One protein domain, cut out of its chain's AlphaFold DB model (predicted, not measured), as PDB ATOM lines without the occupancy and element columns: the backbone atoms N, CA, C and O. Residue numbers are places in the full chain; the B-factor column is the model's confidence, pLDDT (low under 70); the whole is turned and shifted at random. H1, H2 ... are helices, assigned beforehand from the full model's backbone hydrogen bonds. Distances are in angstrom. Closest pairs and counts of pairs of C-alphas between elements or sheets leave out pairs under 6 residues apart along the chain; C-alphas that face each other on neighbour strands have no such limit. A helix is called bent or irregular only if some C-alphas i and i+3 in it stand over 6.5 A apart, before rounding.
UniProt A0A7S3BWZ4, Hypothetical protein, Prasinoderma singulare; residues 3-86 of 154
ATOM      1  N   CYS A   3     -25.487 -42.788 -21.901       89.56
ATOM      2  CA  CYS A   3     -25.020 -42.619 -23.283       89.56
ATOM      3  C   CYS A   3     -25.801 -41.538 -24.047       89.56
ATOM      4  O   CYS A   3     -25.192 -40.696 -24.698       89.56
ATOM      5  N   ALA A   4     -27.130 -41.520 -23.919       91.75
ATOM      6  CA  ALA A   4     -27.977 -40.516 -24.562       91.75
ATOM      7  C   ALA A   4     -27.775 -39.119 -23.950       91.75
ATOM      8  O   ALA A   4     -27.913 -38.112 -24.634       91.75
ATOM      9  N   GLU A   5     -27.437 -39.034 -22.662       92.75
ATOM     10  CA  GLU A   5     -27.093 -37.762 -22.014       92.75
ATOM     11  C   GLU A   5     -25.772 -37.199 -22.540       92.75
ATOM     12  O   GLU A   5     -25.716 -36.023 -22.890       92.75
ATOM     13  N   VAL A   6     -24.746 -38.040 -22.680       93.31
ATOM     14  CA  VAL A   6     -23.459 -37.648 -23.275       93.31
ATOM     15  C   VAL A   6     -23.617 -37.260 -24.745       93.31
ATOM     16  O   VAL A   6     -23.042 -36.265 -25.179       93.31
ATOM     17  N   GLU A   7     -24.417 -38.002 -25.512       93.62
ATOM     18  CA  GLU A   7     -24.689 -37.691 -26.918       93.62
ATOM     19  C   GLU A   7     -25.426 -36.358 -27.086       93.62
ATOM     20  O   GLU A   7     -25.018 -35.529 -27.900       93.62
ATOM     21  N   ARG A   8     -26.453 -36.095 -26.266       93.69
ATOM     22  CA  ARG A   8     -27.140 -34.795 -26.260       93.69
ATOM     23  C   ARG A   8     -26.190 -33.648 -25.947       93.69
ATOM     24  O   ARG A   8     -26.289 -32.601 -26.579       93.69
ATOM     25  N   GLU A   9     -25.256 -33.845 -25.023       93.56
ATOM     26  CA  GLU A   9     -24.279 -32.810 -24.689       93.56
ATOM     27  C   GLU A   9     -23.231 -32.573 -25.779       93.56
ATOM     28  O   GLU A   9     -22.868 -31.430 -26.074       93.56
ATOM     29  N   LEU A  10     -22.788 -33.637 -26.448       91.81
ATOM     30  CA  LEU A  10     -21.945 -33.513 -27.635       91.81
ATOM     31  C   LEU A  10     -22.660 -32.765 -28.762       91.81
ATOM     32  O   LEU A  10     -22.045 -31.934 -29.424       91.81
ATOM     33  N   LEU A  11     -23.947 -33.036 -28.979       92.75
ATOM     34  CA  LEU A  11     -24.741 -32.336 -29.986       92.75
ATOM     35  C   LEU A  11     -24.967 -30.871 -29.614       92.75
ATOM     36  O   LEU A  11     -24.830 -30.013 -30.480       92.75
ATOM     37  N   ARG A  12     -25.254 -30.573 -28.340       91.75
ATOM     38  CA  ARG A  12     -25.433 -29.199 -27.853       91.75
ATOM     39  C   ARG A  12     -24.191 -28.354 -28.124       91.75
ATOM     40  O   ARG A  12     -24.299 -27.309 -28.749       91.75
ATOM     41  N   THR A  13     -23.020 -28.854 -27.735       87.62
ATOM     42  CA  THR A  13     -21.736 -28.160 -27.952       87.62
ATOM     43  C   THR A  13     -21.323 -28.099 -29.425       87.62
ATOM     44  O   THR A  13     -20.619 -27.183 -29.833       87.62
ATOM     45  N   ALA A  14     -21.753 -29.054 -30.253       88.44
ATOM     46  CA  ALA A  14     -21.480 -29.043 -31.689       88.44
ATOM     47  C   ALA A  14     -22.438 -28.153 -32.499       88.44
ATOM     48  O   ALA A  14     -22.137 -27.841 -33.649       88.44
ATOM     49  N   ALA A  15     -23.596 -27.788 -31.944       86.69
ATOM     50  CA  ALA A  15     -24.610 -26.992 -32.630       86.69
ATOM     51  C   ALA A  15     -24.308 -25.484 -32.633       86.69
ATOM     52  O   ALA A  15     -24.924 -24.761 -33.415       86.69
ATOM     53  N   GLU A  16     -23.376 -25.031 -31.788       82.19
ATOM     54  CA  GLU A  16     -23.024 -23.617 -31.611       82.19
ATOM     55  C   GLU A  16     -22.348 -23.014 -32.854       82.19
ATOM     56  O   GLU A  16     -22.597 -21.855 -33.179       82.19
ATOM     57  N   ASP A  17     -21.551 -23.793 -33.594       82.50
ATOM     58  CA  ASP A  17     -20.868 -23.336 -34.805       82.50
ATOM     59  C   ASP A  17     -20.532 -24.477 -35.796       82.50
ATOM     60  O   ASP A  17     -20.593 -25.676 -35.505       82.50
ATOM     61  N   ASP A  18     -20.156 -24.111 -37.026       83.19
ATOM     62  CA  ASP A  18     -19.761 -25.084 -38.057       83.19
ATOM     63  C   ASP A  18     -18.446 -25.806 -37.732       83.19
ATOM     64  O   ASP A  18     -18.198 -26.911 -38.229       83.19
ATOM     65  N   ALA A  19     -17.596 -25.215 -36.890       82.88
ATOM     66  CA  ALA A  19     -16.404 -25.882 -36.384       82.88
ATOM     67  C   ALA A  19     -16.774 -27.022 -35.416       82.88
ATOM     68  O   ALA A  19     -16.199 -28.111 -35.496       82.88
ATOM     69  N   GLY A  20     -17.770 -26.812 -34.563       82.56
ATOM     70  CA  GLY A  20     -18.338 -27.757 -33.613       82.56
ATOM     71  C   GLY A  20     -18.945 -28.960 -34.315       82.56
ATOM     72  O   GLY A  20     -18.600 -30.098 -33.981       82.56
ATOM     73  N   ARG A  21     -19.722 -28.741 -35.385       86.44
ATOM     74  CA  ARG A  21     -20.248 -29.831 -36.230       86.44
ATOM     75  C   ARG A  21     -19.141 -30.721 -36.798       86.44
ATOM     76  O   ARG A  21     -19.258 -31.945 -36.774       86.44
ATOM     77  N   ARG A  22     -18.028 -30.133 -37.255       89.19
ATOM     78  CA  ARG A  22     -16.865 -30.895 -37.760       89.19
ATOM     79  C   ARG A  22     -16.124 -31.642 -36.649       89.19
ATOM     80  O   ARG A  22     -15.533 -32.692 -36.905       89.19
ATOM     81  N   ARG A  23     -16.152 -31.127 -35.416       87.88
ATOM     82  CA  ARG A  23     -15.501 -31.730 -34.239       87.88
ATOM     83  C   ARG A  23     -16.358 -32.779 -33.535       87.88
ATOM     84  O   ARG A  23     -15.790 -33.591 -32.808       87.88
ATOM     85  N   TYR A  24     -17.665 -32.830 -33.791       91.81
ATOM     86  CA  TYR A  24     -18.593 -33.793 -33.190       91.81
ATOM     87  C   TYR A  24     -18.092 -35.243 -33.285       91.81
ATOM     88  O   TYR A  24     -17.838 -35.894 -32.269       91.81
ATOM     89  N   ALA A  25     -17.878 -35.743 -34.506       91.38
ATOM     90  CA  ALA A  25     -17.473 -37.132 -34.720       91.38
ATOM     91  C   ALA A  25     -16.072 -37.450 -34.146       91.38
ATOM     92  O   ALA A  25     -15.919 -38.484 -33.486       91.38
ATOM     93  N   PRO A  26     -15.035 -36.603 -34.331       91.19
ATOM     94  CA  PRO A  26     -13.760 -36.757 -33.631       91.19
ATOM     95  C   PRO A  26     -13.885 -36.808 -32.101       91.19
ATOM     96  O   PRO A  26     -13.326 -37.724 -31.495       91.19
ATOM     97  N   ARG A  27     -14.642 -35.891 -31.481       90.81
ATOM     98  CA  ARG A  27     -14.843 -35.841 -30.021       90.81
ATOM     99  C   ARG A  27     -15.548 -37.091 -29.509       90.81
ATOM    100  O   ARG A  27     -15.067 -37.712 -28.563       90.81
ATOM    101  N   GLY A  28     -16.618 -37.519 -30.178       92.25
ATOM    102  CA  GLY A  28     -17.324 -38.757 -29.842       92.25
ATOM    103  C   GLY A  28     -16.403 -39.980 -29.893       92.25
ATOM    104  O   GLY A  28     -16.354 -40.770 -28.949       92.25
ATOM    105  N   ARG A  29     -15.581 -40.109 -30.945       92.38
ATOM    106  CA  ARG A  29     -14.589 -41.196 -31.052       92.38
ATOM    107  C   ARG A  29     -13.537 -41.139 -29.944       92.38
ATOM    108  O   ARG A  29     -13.211 -42.183 -29.373       92.38
ATOM    109  N   ALA A  30     -13.024 -39.951 -29.626       90.56
ATOM    110  CA  ALA A  30     -12.039 -39.758 -28.565       90.56
ATOM    111  C   ALA A  30     -12.600 -40.155 -27.191       90.56
ATOM    112  O   ALA A  30     -11.952 -40.911 -26.465       90.56
ATOM    113  N   LEU A  31     -13.827 -39.731 -26.875       92.00
ATOM    114  CA  LEU A  31     -14.523 -40.095 -25.640       92.00
ATOM    115  C   LEU A  31     -14.778 -41.598 -25.548       92.00
ATOM    116  O   LEU A  31     -14.439 -42.212 -24.539       92.00
ATOM    117  N   CYS A  32     -15.277 -42.225 -26.615       92.25
ATOM    118  CA  CYS A  32     -15.455 -43.677 -26.662       92.25
ATOM    119  C   CYS A  32     -14.134 -44.425 -26.414       92.25
ATOM    120  O   CYS A  32     -14.091 -45.385 -25.644       92.25
ATOM    121  N   ALA A  33     -13.037 -43.984 -27.035       90.50
ATOM    122  CA  ALA A  33     -11.719 -44.585 -26.833       90.50
ATOM    123  C   ALA A  33     -11.168 -44.348 -25.414       90.50
ATOM    124  O   ALA A  33     -10.491 -45.221 -24.862       90.50
ATOM    125  N   ALA A  34     -11.433 -43.185 -24.817       89.31
ATOM    126  CA  ALA A  34     -11.048 -42.871 -23.445       89.31
ATOM    127  C   ALA A  34     -11.823 -43.733 -22.443       89.31
ATOM    128  O   ALA A  34     -11.204 -44.418 -21.632       89.31
ATOM    129  N   LEU A  35     -13.152 -43.794 -22.567       90.69
ATOM    130  CA  LEU A  35     -14.008 -44.618 -21.714       90.69
ATOM    131  C   LEU A  35     -13.648 -46.101 -21.816       90.69
ATOM    132  O   LEU A  35     -13.634 -46.780 -20.801       90.69
ATOM    133  N   LYS A  36     -13.284 -46.626 -22.994       90.12
ATOM    134  CA  LYS A  36     -12.826 -48.024 -23.126       90.12
ATOM    135  C   LYS A  36     -11.533 -48.306 -22.352       90.12
ATOM    136  O   LYS A  36     -11.426 -49.343 -21.702       90.12
ATOM    137  N   ARG A  37     -10.566 -47.386 -22.392       86.00
ATOM    138  CA  ARG A  37      -9.225 -47.569 -21.803       86.00
ATOM    139  C   ARG A  37      -9.126 -47.161 -20.335       86.00
ATOM    140  O   ARG A  37      -8.207 -47.597 -19.652       86.00
ATOM    141  N   ASN A  38     -10.039 -46.324 -19.854       89.50
ATOM    142  CA  ASN A  38      -9.984 -45.753 -18.517       89.50
ATOM    143  C   ASN A  38     -11.186 -46.217 -17.680       89.50
ATOM    144  O   ASN A  38     -12.276 -45.653 -17.762       89.50
ATOM    145  N   ALA A  39     -10.976 -47.276 -16.893       88.81
ATOM    146  CA  ALA A  39     -12.010 -47.855 -16.037       88.81
ATOM    147  C   ALA A  39     -12.481 -46.888 -14.941       88.81
ATOM    148  O   ALA A  39     -13.676 -46.824 -14.685       88.81
ATOM    149  N   ASP A  40     -11.570 -46.096 -14.371       88.12
ATOM    150  CA  ASP A  40     -11.881 -45.064 -13.372       88.12
ATOM    151  C   ASP A  40     -12.871 -44.032 -13.925       88.12
ATOM    152  O   ASP A  40     -13.909 -43.760 -13.331       88.12
ATOM    153  N   LEU A  41     -12.606 -43.546 -15.139       89.19
ATOM    154  CA  LEU A  41     -13.461 -42.575 -15.822       89.19
ATOM    155  C   LEU A  41     -14.878 -43.124 -16.062       89.19
ATOM    156  O   LEU A  41     -15.853 -42.388 -15.920       89.19
ATOM    157  N   ARG A  42     -15.009 -44.426 -16.368       91.06
ATOM    158  CA  ARG A  42     -16.322 -45.088 -16.458       91.06
ATOM    159  C   ARG A  42     -17.003 -45.186 -15.098       91.06
ATOM    160  O   ARG A  42     -18.181 -44.861 -15.011       91.06
ATOM    161  N   SER A  43     -16.284 -45.621 -14.064       90.94
ATOM    162  CA  SER A  43     -16.836 -45.758 -12.714       90.94
ATOM    163  C   SER A  43     -17.369 -44.425 -12.197       90.94
ATOM    164  O   SER A  43     -18.496 -44.372 -11.723       90.94
ATOM    165  N   ARG A  44     -16.619 -43.335 -12.389       90.50
ATOM    166  CA  ARG A  44     -17.028 -41.979 -11.991       90.50
ATOM    167  C   ARG A  44     -18.243 -41.464 -12.765       90.50
ATOM    168  O   ARG A  44     -19.089 -40.787 -12.190       90.50
ATOM    169  N   LEU A  45     -18.350 -41.793 -14.056       91.75
ATOM    170  CA  LEU A  45     -19.524 -41.455 -14.869       91.75
ATOM    171  C   LEU A  45     -20.771 -42.223 -14.403       91.75
ATOM    172  O   LEU A  45     -21.844 -41.639 -14.301       91.75
ATOM    173  N   VAL A  46     -20.633 -43.518 -14.101       93.69
ATOM    174  CA  VAL A  46     -21.735 -44.363 -13.602       93.69
ATOM    175  C   VAL A  46     -22.150 -43.968 -12.186       93.69
ATOM    176  O   VAL A  46     -23.337 -43.970 -11.876       93.69
ATOM    177  N   ALA A  47     -21.196 -43.579 -11.341       92.75
ATOM    178  CA  ALA A  47     -21.447 -43.073  -9.995       92.75
ATOM    179  C   ALA A  47     -22.005 -41.636  -9.972       92.75
ATOM    180  O   ALA A  47     -22.248 -41.101  -8.896       92.75
ATOM    181  N   HIS A  48     -22.194 -40.998 -11.136       90.44
ATOM    182  CA  HIS A  48     -22.609 -39.596 -11.278       90.44
ATOM    183  C   HIS A  48     -21.665 -38.563 -10.629       90.44
ATOM    184  O   HIS A  48     -22.006 -37.387 -10.531       90.44
ATOM    185  N   GLU A  49     -20.443 -38.958 -10.264       91.88
ATOM    186  CA  GLU A  49     -19.382 -38.051  -9.801       91.88
ATOM    187  C   GLU A  49     -18.805 -37.204 -10.943       91.88
ATOM    188  O   GLU A  49     -18.206 -36.151 -10.726       91.88
ATOM    189  N   LEU A  50     -18.956 -37.684 -12.180       90.81
ATOM    190  CA  LEU A  50     -18.613 -36.961 -13.393       90.81
ATOM    191  C   LEU A  50     -19.875 -36.769 -14.234       90.81
ATOM    192  O   LEU A  50     -20.450 -37.736 -14.729       90.81
ATOM    193  N   SER A  51     -20.292 -35.519 -14.423       93.12
ATOM    194  CA  SER A  51     -21.444 -35.204 -15.268       93.12
ATOM    195  C   SER A  51     -21.120 -35.371 -16.756       93.12
ATOM    196  O   SER A  51     -19.966 -35.259 -17.180       93.12
ATOM    197  N   ALA A  52     -22.152 -35.585 -17.578       92.75
ATOM    198  CA  ALA A  52     -22.007 -35.658 -19.033       92.75
ATOM    199  C   ALA A  52     -21.364 -34.384 -19.616       92.75
ATOM    200  O   ALA A  52     -20.464 -34.478 -20.448       92.75
ATOM    201  N   ALA A  53     -21.751 -33.204 -19.123       91.69
ATOM    202  CA  ALA A  53     -21.158 -31.932 -19.534       91.69
ATOM    203  C   ALA A  53     -19.663 -31.846 -19.178       91.69
ATOM    204  O   ALA A  53     -18.848 -31.468 -20.022       91.69
ATOM    205  N   ALA A  54     -19.281 -32.262 -17.964       90.69
ATOM    206  CA  ALA A  54     -17.879 -32.290 -17.547       90.69
ATOM    207  C   ALA A  54     -17.053 -33.281 -18.384       90.69
ATOM    208  O   ALA A  54     -15.925 -32.981 -18.772       90.69
ATOM    209  N   LEU A  55     -17.625 -34.441 -18.722       91.62
ATOM    210  CA  LEU A  55     -16.992 -35.415 -19.607       91.62
ATOM    211  C   LEU A  55     -16.768 -34.853 -21.020       91.62
ATOM    212  O   LEU A  55     -15.693 -35.042 -21.586       91.62
ATOM    213  N   VAL A  56     -17.753 -34.157 -21.591       91.75
ATOM    214  CA  VAL A  56     -17.634 -33.555 -22.927       91.75
ATOM    215  C   VAL A  56     -16.595 -32.436 -22.948       91.75
ATOM    216  O   VAL A  56     -15.804 -32.378 -23.890       91.75
ATOM    217  N   ALA A  57     -16.520 -31.612 -21.899       89.00
ATOM    218  CA  ALA A  57     -15.477 -30.597 -21.756       89.00
ATOM    219  C   ALA A  57     -14.064 -31.214 -21.703       89.00
ATOM    220  O   ALA A  57     -13.128 -30.689 -22.300       89.00
ATOM    221  N   LEU A  58     -13.909 -32.384 -21.068       87.56
ATOM    222  CA  LEU A  58     -12.638 -33.119 -21.053       87.56
ATOM    223  C   LEU A  58     -12.218 -33.631 -22.441       87.56
ATOM    224  O   LEU A  58     -11.036 -33.893 -22.647       87.56
ATOM    225  N   ALA A  59     -13.144 -33.768 -23.398       86.38
ATOM    226  CA  ALA A  59     -12.825 -34.226 -24.753       86.38
ATOM    227  C   ALA A  59     -11.838 -33.309 -25.493       86.38
ATOM    228  O   ALA A  59     -11.161 -33.775 -26.411       86.38
ATOM    229  N   ASP A  60     -11.749 -32.041 -25.086       82.69
ATOM    230  CA  ASP A  60     -10.855 -31.050 -25.685       82.69
ATOM    231  C   ASP A  60      -9.428 -31.095 -25.095       82.69
ATOM    232  O   ASP A  60      -8.503 -30.555 -25.699       82.69
ATOM    233  N   ASP A  61      -9.215 -31.798 -23.970       84.69
ATOM    234  CA  ASP A  61      -7.894 -32.058 -23.375       84.69
ATOM    235  C   ASP A  61      -7.596 -33.579 -23.355       84.69
ATOM    236  O   ASP A  61      -7.935 -34.296 -22.403       84.69
ATOM    237  N   PRO A  62      -6.893 -34.106 -24.379       76.56
ATOM    238  CA  PRO A  62      -6.507 -35.515 -24.443       76.56
ATOM    239  C   PRO A  62      -5.634 -35.954 -23.263       76.56
ATOM    240  O   PRO A  62      -5.651 -37.128 -22.881       76.56
ATOM    241  N   ALA A  63      -4.855 -35.031 -22.685       74.00
ATOM    242  CA  ALA A  63      -4.059 -35.328 -21.507       74.00
ATOM    243  C   ALA A  63      -4.971 -35.519 -20.291       74.00
ATOM    244  O   ALA A  63      -4.752 -36.464 -19.537       74.00
ATOM    245  N   ALA A  64      -6.034 -34.720 -20.141       76.81
ATOM    246  CA  ALA A  64      -7.022 -34.888 -19.072       76.81
ATOM    247  C   ALA A  64      -7.701 -36.253 -19.084       76.81
ATOM    248  O   ALA A  64      -7.771 -36.915 -18.048       76.81
ATOM    249  N   LEU A  65      -8.139 -36.705 -20.260       78.38
ATOM    250  CA  LEU A  65      -8.753 -38.024 -20.427       78.38
ATOM    251  C   LEU A  65      -7.794 -39.169 -20.063       78.38
ATOM    252  O   LEU A  65      -8.220 -40.236 -19.604       78.38
ATOM    253  N   ALA A  66      -6.491 -38.947 -20.254       72.38
ATOM    254  CA  ALA A  66      -5.448 -39.919 -19.966       72.38
ATOM    255  C   ALA A  66      -4.955 -39.887 -18.509       72.38
ATOM    256  O   ALA A  66      -4.551 -40.943 -18.024       72.38
ATOM    257  N   ARG A  67      -5.010 -38.743 -17.802       69.31
ATOM    258  CA  ARG A  67      -4.465 -38.553 -16.434       69.31
ATOM    259  C   ARG A  67      -4.960 -39.603 -15.424       69.31
ATOM    260  O   ARG A  67      -4.176 -40.099 -14.626       69.31
ATOM    261  N   GLY A  68      -6.229 -40.012 -15.501       63.81
ATOM    262  CA  GLY A  68      -6.791 -41.036 -14.601       63.81
ATOM    263  C   GLY A  68      -6.415 -42.487 -14.943       63.81
ATOM    264  O   GLY A  68      -6.557 -43.374 -14.103       63.81
ATOM    265  N   SER A  69      -5.928 -42.750 -16.158       68.06
ATOM    266  CA  SER A  69      -5.609 -44.110 -16.608       68.06
ATOM    267  C   SER A  69      -4.294 -44.609 -16.003       68.06
ATOM    268  O   SER A  69      -3.389 -43.817 -15.741       68.06
ATOM    269  N   ALA A  70      -4.139 -45.928 -15.841       66.50
ATOM    270  CA  ALA A  70      -2.890 -46.525 -15.353       66.50
ATOM    271  C   ALA A  70      -1.665 -46.093 -16.187       66.50
ATOM    272  O   ALA A  70      -0.619 -45.759 -15.638       66.50
ATOM    273  N   ALA A  71      -1.826 -46.003 -17.513       67.06
ATOM    274  CA  ALA A  71      -0.790 -45.509 -18.419       67.06
ATOM    275  C   ALA A  71      -0.492 -44.008 -18.235       67.06
ATOM    276  O   ALA A  71       0.656 -43.585 -18.360       67.06
ATOM    277  N   GLY A  72      -1.507 -43.195 -17.925       67.75
ATOM    278  CA  GLY A  72      -1.337 -41.775 -17.611       67.75
ATOM    279  C   GLY A  72      -0.559 -41.557 -16.321       67.75
ATOM    280  O   GLY A  72       0.409 -40.799 -16.325       67.75
ATOM    281  N   LYS A  73      -0.918 -42.294 -15.262       72.00
ATOM    282  CA  LYS A  73      -0.212 -42.275 -13.973       72.00
ATOM    283  C   LYS A  73       1.254 -42.688 -14.124       72.00
ATOM    284  O   LYS A  73       2.136 -42.021 -13.590       72.00
ATOM    285  N   GLU A  74       1.538 -43.732 -14.907       75.25
ATOM    286  CA  GLU A  74       2.922 -44.153 -15.163       75.25
ATOM    287  C   GLU A  74       3.709 -43.102 -15.953       75.25
ATOM    288  O   GLU A  74       4.855 -42.794 -15.627       75.25
ATOM    289  N   ARG A  75       3.091 -42.480 -16.962       75.81
ATOM    290  CA  ARG A  75       3.729 -41.411 -17.742       75.81
ATOM    291  C   ARG A  75       4.024 -40.173 -16.896       75.81
ATOM    292  O   ARG A  75       5.067 -39.549 -17.079       75.81
ATOM    293  N   GLU A  76       3.130 -39.815 -15.983       77.50
ATOM    294  CA  GLU A  76       3.333 -38.721 -15.032       77.50
ATOM    295  C   GLU A  76       4.462 -39.040 -14.046       77.50
ATOM    296  O   GLU A  76       5.361 -38.220 -13.866       77.50
ATOM    297  N   ARG A  77       4.511 -40.275 -13.529       80.88
ATOM    298  CA  ARG A  77       5.619 -40.765 -12.694       80.88
ATOM    299  C   ARG A  77       6.965 -40.677 -13.415       80.88
ATOM    300  O   ARG A  77       7.941 -40.183 -12.851       80.88
ATOM    301  N   LEU A  78       7.028 -41.129 -14.669       82.56
ATOM    302  CA  LEU A  78       8.246 -41.067 -15.481       82.56
ATOM    303  C   LEU A  78       8.666 -39.623 -15.776       82.56
ATOM    304  O   LEU A  78       9.854 -39.314 -15.705       82.56
ATOM    305  N   ARG A  79       7.712 -38.723 -16.050       82.38
ATOM    306  CA  ARG A  79       7.987 -37.287 -16.227       82.38
ATOM    307  C   ARG A  79       8.528 -36.643 -14.958       82.38
ATOM    308  O   ARG A  79       9.527 -35.939 -15.038       82.38
ATOM    309  N   ALA A  80       7.919 -36.916 -13.806       79.88
ATOM    310  CA  ALA A  80       8.395 -36.411 -12.522       79.88
ATOM    311  C   ALA A  80       9.823 -36.895 -12.232       79.88
ATOM    312  O   ALA A  80      10.680 -36.108 -11.839       79.88
ATOM    313  N   ARG A  81      10.116 -38.171 -12.518       78.75
ATOM    314  CA  ARG A  81      11.466 -38.734 -12.382       78.75
ATOM    315  C   ARG A  81      12.472 -38.088 -13.339       78.75
ATOM    316  O   ARG A  81      13.600 -37.819 -12.935       78.75
ATOM    317  N   ALA A  82      12.082 -37.841 -14.588       76.38
ATOM    318  CA  ALA A  82      12.933 -37.170 -15.570       76.38
ATOM    319  C   ALA A  82      13.226 -35.716 -15.171       76.38
ATOM    320  O   ALA A  82      14.376 -35.289 -15.241       76.38
ATOM    321  N   LEU A  83      12.213 -34.987 -14.691       73.31
ATOM    322  CA  LEU A  83      12.369 -33.618 -14.204       73.31
ATOM    323  C   LEU A  83      13.289 -33.564 -12.980       73.31
ATOM    324  O   LEU A  83      14.235 -32.784 -12.972       73.31
ATOM    325  N   ALA A  84      13.074 -34.446 -11.998       68.50
ATOM    326  CA  ALA A  84      13.931 -34.548 -10.819       68.50
ATOM    327  C   ALA A  84      15.397 -34.827 -11.196       68.50
ATOM    328  O   ALA A  84      16.310 -34.231 -10.625       68.50
ATOM    329  N   LYS A  85      15.635 -35.690 -12.192       64.69
ATOM    330  CA  LYS A  85      16.984 -35.952 -12.707       64.69
ATOM    331  C   LYS A  85      17.607 -34.696 -13.337       64.69
ATOM    332  O   LYS A  85      18.725 -34.341 -12.982       64.69
ATOM    333  N   ALA A  86      16.871 -33.987 -14.192       60.31
ATOM    334  CA  ALA A  86      17.357 -32.772 -14.856       60.31
ATOM    335  C   ALA A  86      17.710 -31.640 -13.868       60.31
ATOM    336  O   ALA A  86      18.690 -30.919 -14.065       60.31
TER     337      ALA A  86
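AT A GLANCE: This is residues 3 to 86 of the 154 residues of the protein "Hypothetical protein" of Prasinoderma singulare (UniProt A0A7S3BWZ4). A hairpin of two helices, H1 and the longer, kinked H2, opens as a V, with three short helices, H3, H4 and H5, gathered over one side of it; residues 77 to 86 of H6 stick out as an arm. The printed part has 84 residues with six named helices, H1 to H6 in order, and no named strand: the class is all helix. It is loose, with a radius of gyration of the C-alphas of 14.8 A, and elongated, spanning 47 by 30 by 17 A.

HOW THE PARTS SIT: The longest helix, H2, residues 18 to 37, has a kink of 36 degrees near residue 25 and is only just irregular, C-alphas 22 and 25 being 7.0 A apart. With residues 20 to 28 alone it touches H1, residues 3 to 14, in a hairpin; the closest C-alphas, of Ala 14 and Gly 20, are 3.9 A apart. The two run opposite ways at a shallow tilt of 32 degrees, only just short of steep. H4, residues 52 to 58, touches H1, there residues 5 to 10 alone, at a steep tilt of 55 degrees; the closest C-alphas, of Val 6 and Ala 52, are 4.9 A apart. H3, residues 39 to 46, and H5, residues 62 to 67, are each close to H2 but not clearly touching; the closest C-alphas are those of Leu 35 and Arg 42, 5.8 A, and of Ala 34 and Leu 65, 6.2 A. H6, residues 70 to 86, and H5 only just touch, only at the corner, with 3 pairs of C-alphas within 8 A, the closest those of Ala 66 and Gly 72, 5.1 A. O i to N i+4 pairs are within hydrogen-bond range throughout H1, H3, H4, H5 and H6, and in 14 of 16 cases in H2.

IN THESE COORDINATES: H2 is 29.7 A long, H6 24.5 A and H1 16.4 A. C-alpha 3 is at (-25.020, -42.619, -23.283), C-alpha 86 at (17.357, -32.772, -14.856).

THE WHOLE: The farthest C-alphas, of Ala 4 and Ala 86, are 47.0 A apart. The printed part has no cut, and its five links between helices are tight. Residues 67 to 72 and 84 to 86 have pLDDT under 70.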